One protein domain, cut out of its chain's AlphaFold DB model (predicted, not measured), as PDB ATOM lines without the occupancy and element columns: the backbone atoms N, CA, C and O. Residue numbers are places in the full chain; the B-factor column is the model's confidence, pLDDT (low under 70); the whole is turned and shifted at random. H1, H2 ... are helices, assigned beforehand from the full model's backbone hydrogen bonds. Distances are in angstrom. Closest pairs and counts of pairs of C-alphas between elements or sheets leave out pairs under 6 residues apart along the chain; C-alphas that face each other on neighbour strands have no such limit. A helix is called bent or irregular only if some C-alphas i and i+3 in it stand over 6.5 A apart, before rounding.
ATOM      1  N   LYS A 114     128.085  54.558  48.665       95.38
ATOM      2  CA  LYS A 114     129.040  53.596  49.228       95.38
ATOM      3  C   LYS A 114     128.724  53.336  50.700       95.38
ATOM      4  O   LYS A 114     128.172  54.189  51.385       95.38
ATOM      5  N   HIS A 115     129.111  52.164  51.200       92.88
ATOM      6  CA  HIS A 115     129.003  51.842  52.625       92.88
ATOM      7  C   HIS A 115     129.884  52.788  53.460       92.88
ATOM      8  O   HIS A 115     131.040  53.008  53.105       92.88
ATOM      9  N   LEU A 116     129.352  53.331  54.561       93.62
ATOM     10  CA  LEU A 116     130.034  54.355  55.372       93.62
ATOM     11  C   LEU A 116     130.914  53.794  56.505       93.62
ATOM     12  O   LEU A 116     131.581  54.567  57.189       93.62
ATOM     13  N   GLY A 117     130.913  52.472  56.686       91.38
ATOM     14  CA  GLY A 117     131.590  51.779  57.787       91.38
ATOM     15  C   GLY A 117     130.626  51.391  58.911       91.38
ATOM     16  O   GLY A 117     129.439  51.721  58.873       91.38
ATOM     17  N   GLY A 118     131.121  50.623  59.876       89.88
ATOM     18  CA  GLY A 118     130.422  50.271  61.109       89.88
ATOM     19  C   GLY A 118     130.770  51.219  62.258       89.88
ATOM     20  O   GLY A 118     131.143  52.370  62.056       89.88
ATOM     21  N   LEU A 119     130.662  50.735  63.499       86.62
ATOM     22  CA  LEU A 119     130.938  51.556  64.685       86.62
ATOM     23  C   LEU A 119     132.406  52.015  64.760       86.62
ATOM     24  O   LEU A 119     132.661  53.137  65.175       86.62
ATOM     25  N   ILE A 120     133.361  51.164  64.371       88.69
ATOM     26  CA  ILE A 120     134.804  51.416  64.541       88.69
ATOM     27  C   ILE A 120     135.405  52.082  63.300       88.69
ATOM     28  O   ILE A 120     136.077  53.094  63.419       88.69
ATOM     29  N   ASP A 121     135.149  51.522  62.120       86.88
ATOM     30  CA  ASP A 121     135.659  51.962  60.811       86.88
ATOM     31  C   ASP A 121     134.734  52.976  60.106       86.88
ATOM     32  O   ASP A 121     134.952  53.342  58.951       86.88
ATOM     33  N   GLY A 122     133.686  53.425  60.799       91.25
ATOM     34  CA  GLY A 122     132.760  54.463  60.355       91.25
ATOM     35  C   GLY A 122     132.509  55.486  61.458       91.25
ATOM     36  O   GLY A 122     133.138  56.539  61.483       91.25
ATOM     37  N   THR A 123     131.599  55.182  62.385       89.00
ATOM     38  CA  THR A 123     131.105  56.127  63.407       89.00
ATOM     39  C   THR A 123     132.207  56.728  64.286       89.00
ATOM     40  O   THR A 123     132.139  57.911  64.612       89.00
ATOM     41  N   LEU A 124     133.203  55.931  64.684       92.31
ATOM     42  CA  LEU A 124     134.331  56.353  65.526       92.31
ATOM     43  C   LEU A 124     135.645  56.490  64.741       92.31
ATOM     44  O   LEU A 124     136.713  56.609  65.343       92.31
ATOM     45  N   ASP A 125     135.572  56.487  63.409       93.69
ATOM     46  CA  ASP A 125     136.727  56.709  62.551       93.69
ATOM     47  C   ASP A 125     136.922  58.212  62.297       93.69
ATOM     48  O   ASP A 125     136.287  58.831  61.435       93.69
ATOM     49  N   PHE A 126     137.830  58.788  63.084       93.69
ATOM     50  CA  PHE A 126     138.226  60.192  63.011       93.69
ATOM     51  C   PHE A 126     139.489  60.417  62.170       93.69
ATOM     52  O   PHE A 126     140.087  61.494  62.254       93.69
ATOM     53  N   ASP A 127     139.917  59.431  61.373       96.88
ATOM     54  CA  ASP A 127     141.013  59.637  60.434       96.88
ATOM     55  C   ASP A 127     140.658  60.724  59.409       96.88
ATOM     56  O   ASP A 127     139.573  60.752  58.822       96.88
ATOM     57  N   SER A 128     141.594  61.647  59.190       96.38
ATOM     58  CA  SER A 128     141.360  62.817  58.343       96.38
ATOM     59  C   SER A 128     141.065  62.465  56.885       96.38
ATOM     60  O   SER A 128     140.273  63.157  56.243       96.38
ATOM     61  N   GLN A 129     141.673  61.399  56.356       96.31
ATOM     62  CA  GLN A 129     141.433  60.961  54.989       96.31
ATOM     63  C   GLN A 129     140.026  60.378  54.885       96.31
ATOM     64  O   GLN A 129     139.236  60.849  54.067       96.31
ATOM     65  N   SER A 130     139.679  59.440  55.766       94.81
ATOM     66  CA  SER A 130     138.350  58.826  55.784       94.81
ATOM     67  C   SER A 130     137.226  59.854  55.999       94.81
ATOM     68  O   SER A 130     136.173  59.780  55.362       94.81
ATOM     69  N   VAL A 131     137.440  60.857  56.859       95.50
ATOM     70  CA  VAL A 131     136.497  61.974  57.058       95.50
ATOM     71  C   VAL A 131     136.294  62.765  55.766       95.50
ATOM     72  O   VAL A 131     135.148  63.020  55.385       95.50
ATOM     73  N   ASN A 132     137.373  63.128  55.069       97.25
ATOM     74  CA  ASN A 132     137.280  63.860  53.805       97.25
ATOM     75  C   ASN A 132     136.566  63.037  52.725       97.25
ATOM     76  O   ASN A 132     135.688  63.565  52.045       97.25
ATOM     77  N   GLU A 133     136.863  61.740  52.622       96.69
ATOM     78  CA  GLU A 133     136.188  60.832  51.690       96.69
ATOM     79  C   GLU A 133     134.672  60.771  51.945       96.69
ATOM     80  O   GLU A 133     133.879  60.846  51.003       96.69
ATOM     81  N   ARG A 134     134.243  60.704  53.214       96.25
ATOM     82  CA  ARG A 134     132.817  60.713  53.594       96.25
ATOM     83  C   ARG A 134     132.135  62.056  53.307       96.25
ATOM     84  O   ARG A 134     130.987  62.069  52.857       96.25
ATOM     85  N   ILE A 135     132.827  63.178  53.522       97.06
ATOM     86  CA  ILE A 135     132.322  64.519  53.175       97.06
ATOM     87  C   ILE A 135     132.123  64.641  51.660       97.06
ATOM     88  O   ILE A 135     131.065  65.091  51.211       97.06
ATOM     89  N   GLU A 136     133.113  64.227  50.868       98.19
ATOM     90  CA  GLU A 136     133.027  64.254  49.409       98.19
ATOM     91  C   GLU A 136     131.901  63.357  48.896       98.19
ATOM     92  O   GLU A 136     131.107  63.787  48.059       98.19
ATOM     93  N   LEU A 137     131.782  62.143  49.436       97.75
ATOM     94  CA  LEU A 137     130.707  61.214  49.100       97.75
ATOM     95  C   LEU A 137     129.326  61.852  49.312       97.75
ATOM     96  O   LEU A 137     128.529  61.909  48.376       97.75
ATOM     97  N   GLY A 138     129.079  62.426  50.495       97.19
ATOM     98  CA  GLY A 138     127.818  63.107  50.797       97.19
ATOM     99  C   GLY A 138     127.540  64.296  49.870       97.19
ATOM    100  O   GLY A 138     126.393  64.511  49.461       97.19
ATOM    101  N   TYR A 139     128.580  65.046  49.485       97.44
ATOM    102  CA  TYR A 139     128.466  66.123  48.501       97.44
ATOM    103  C   TYR A 139     128.043  65.598  47.122       97.44
ATOM    104  O   TYR A 139     127.101  66.131  46.529       97.44
ATOM    105  N   TYR A 140     128.707  64.559  46.610       97.62
ATOM    106  CA  TYR A 140     128.408  63.996  45.293       97.62
ATOM    107  C   TYR A 140     127.026  63.342  45.241       97.62
ATOM    108  O   TYR A 140     126.267  63.630  44.312       97.62
ATOM    109  N   ASP A 141     126.668  62.544  46.248       97.38
ATOM    110  CA  ASP A 141     125.361  61.882  46.330       97.38
ATOM    111  C   ASP A 141     124.229  62.915  46.364       97.38
ATOM    112  O   ASP A 141     123.263  62.834  45.598       97.38
ATOM    113  N   THR A 142     124.394  63.970  47.170       96.31
ATOM    114  CA  THR A 142     123.422  65.067  47.249       96.31
ATOM    115  C   THR A 142     123.327  65.843  45.940       96.31
ATOM    116  O   THR A 142     122.227  66.157  45.479       96.31
ATOM    117  N   LYS A 143     124.468  66.163  45.316       94.88
ATOM    118  CA  LYS A 143     124.506  66.893  44.045       94.88
ATOM    119  C   LYS A 143     123.747  66.140  42.958       94.88
ATOM    120  O   LYS A 143     122.969  66.762  42.241       94.88
ATOM    121  N   LEU A 144     123.962  64.830  42.843       94.44
ATOM    122  CA  LEU A 144     123.282  63.990  41.860       94.44
ATOM    123  C   LEU A 144     121.776  63.916  42.133       94.44
ATOM    124  O   LEU A 144     120.987  64.151  41.217       94.44
ATOM    125  N   ALA A 145     121.378  63.670  43.383       93.50
ATOM    126  CA  ALA A 145     119.971  63.561  43.766       93.50
ATOM    127  C   ALA A 145     119.182  64.862  43.531       93.50
ATOM    128  O   ALA A 145     118.026  64.832  43.110       93.50
ATOM    129  N   LEU A 146     119.810  66.019  43.765       93.19
ATOM    130  CA  LEU A 146     119.152  67.326  43.666       93.19
ATOM    131  C   LEU A 146     119.352  68.031  42.319       93.19
ATOM    132  O   LEU A 146     118.802  69.115  42.124       93.19
ATOM    133  N   MET A 147     120.095  67.444  41.374       90.69
ATOM    134  CA  MET A 147     120.443  68.104  40.109       90.69
ATOM    135  C   MET A 147     119.203  68.513  39.305       90.69
ATOM    136  O   MET A 147     119.086  69.663  38.888       90.69
ATOM    137  N   ASN A 148     118.231  67.607  39.164       84.06
ATOM    138  CA  ASN A 148     116.991  67.887  38.434       84.06
ATOM    139  C   ASN A 148     116.166  68.997  39.102       84.06
ATOM    140  O   ASN A 148     115.618  69.864  38.420       84.06
ATOM    141  N   LEU A 149     116.101  68.996  40.438       85.12
ATOM    142  CA  LEU A 149     115.398  70.027  41.200       85.12
ATOM    143  C   LEU A 149     116.084  71.391  41.049       85.12
ATOM    144  O   LEU A 149     115.411  72.407  40.874       85.12
ATOM    145  N   ALA A 150     117.418  71.419  41.076       84.75
ATOM    146  CA  ALA A 150     118.203  72.629  40.872       84.75
ATOM    147  C   ALA A 150     118.001  73.205  39.461       84.75
ATOM    148  O   ALA A 150     117.734  74.402  39.321       84.75
ATOM    149  N   ASP A 151     118.044  72.357  38.431       84.19
ATOM    150  CA  ASP A 151     117.792  72.744  37.040       84.19
ATOM    151  C   ASP A 151     116.383  73.304  36.849       84.19
ATOM    152  O   ASP A 151     116.193  74.324  36.177       84.19
ATOM    153  N   LEU A 152     115.387  72.664  37.463       79.75
ATOM    154  CA  LEU A 152     114.004  73.115  37.432       79.75
ATOM    155  C   LEU A 152     113.866  74.505  38.075       79.75
ATOM    156  O   LEU A 152     113.349  75.431  37.448       79.75
ATOM    157  N   CYS A 153     114.417  74.685  39.278       80.50
ATOM    158  CA  CYS A 153     114.456  75.977  39.967       80.50
ATOM    159  C   CYS A 153     115.156  77.065  39.137       80.50
ATOM    160  O   CYS A 153     114.720  78.218  39.120       80.50
ATOM    161  N   TYR A 154     116.241  76.717  38.441       80.31
ATOM    162  CA  TYR A 154     116.976  77.647  37.588       80.31
ATOM    163  C   TYR A 154     116.159  78.070  36.360       80.31
ATOM    164  O   TYR A 154     116.113  79.256  36.026       80.31
ATOM    165  N   ARG A 155     115.459  77.127  35.713       79.75
ATOM    166  CA  ARG A 155     114.580  77.407  34.566       79.75
ATOM    167  C   ARG A 155     113.408  78.310  34.952       79.75
ATOM    168  O   ARG A 155     113.136  79.257  34.220       79.75
ATOM    169  N   PHE A 156     112.791  78.089  36.114       72.69
ATOM    170  CA  PHE A 156     111.709  78.941  36.629       72.69
ATOM    171  C   PHE A 156     112.153  80.368  36.992       72.69
ATOM    172  O   PHE A 156     111.320  81.268  37.047       72.69
ATOM    173  N   LYS A 157     113.452  80.608  37.220       68.25
ATOM    174  CA  LYS A 157     113.990  81.951  37.497       68.25
ATOM    175  C   LYS A 157     114.267  82.799  36.252       68.25
ATOM    176  O   LYS A 157     114.518  83.994  36.408       68.25
ATOM    177  N   LYS A 158     114.247  82.247  35.031       52.22
ATOM    178  CA  LYS A 158     114.388  83.077  33.824       52.22
ATOM    179  C   LYS A 158     113.077  83.838  33.573       52.22
ATOM    180  O   LYS A 158     112.051  83.184  33.409       52.22
ATOM    181  N   PRO A 159     113.081  85.182  33.491       53.47
ATOM    182  CA  PRO A 159     111.908  85.903  33.018       53.47
ATOM    183  C   PRO A 159     111.635  85.506  31.561       53.47
ATOM    184  O   PRO A 159     112.559  85.456  30.744       53.47
TER     185      PRO A 159
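What this domain is: This is residues 114 to 159 of the 173 residues of the protein "PNPLA domain-containing protein" of Fervidicella metallireducens AeB (UniProt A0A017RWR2). One long, bent helix, H2, makes the length of the model, and a small hook made of residues 114 to 127, with the short helix H1 in it, sits at its first end. The larger arm H2a runs from the hook, and the smaller arm H2b turns off it at a steep angle, with residues 142 to 159 standing free. The printed part has 46 residues with two named helices, H1 then H2, no named strand, and the class all helix. It is extended, with a radius of gyration of the C-alphas of 15.9 A, and a rod spanning 51 by 17 by 11 A.

How they stand to each other: H1, residues 119 to 123, touches no helix. A tight link of 4 residues joins it to H2, residues 128 to 156, which by its hydrogen bonds was assigned as one helix but is bent: C-alphas 145 and 148 are 7.5 A apart. Its arms are H2a, residues 128 to 145, and H2b, residues 148 to 156; their lines stand at a steep tilt of 54 degrees. H1 and H2a are only just apart, 8.4 A at their closest C-alphas. H1 and H2b are apart. Every O i to N i+4 pair is within hydrogen-bond range in H2a and H2b; in H1 it is 0 of 1, with 0 of 2 O i to N i+3 pairs within range.

Where its parts are: H1 begins at C-alpha 119, (130.938, 51.556, 64.685), and is 4.7 A long. It is neither bent nor irregular, but only just: C-alphas 120 and 123 are 6.1 A apart. H2a begins at C-alpha 128, (141.360, 62.817, 58.343), and is 25.9 A long. H2b is 12.4 A long and ends at C-alpha 156, (111.709, 78.941, 36.629).

The domain as a whole: The two C-alphas farthest apart, those of Ile 120 and Pro 159, are 52.0 A apart. The printed part has no cut and no long link. The mean pLDDT of the printed part is 89.3, and residues 157 to 159 are under 70.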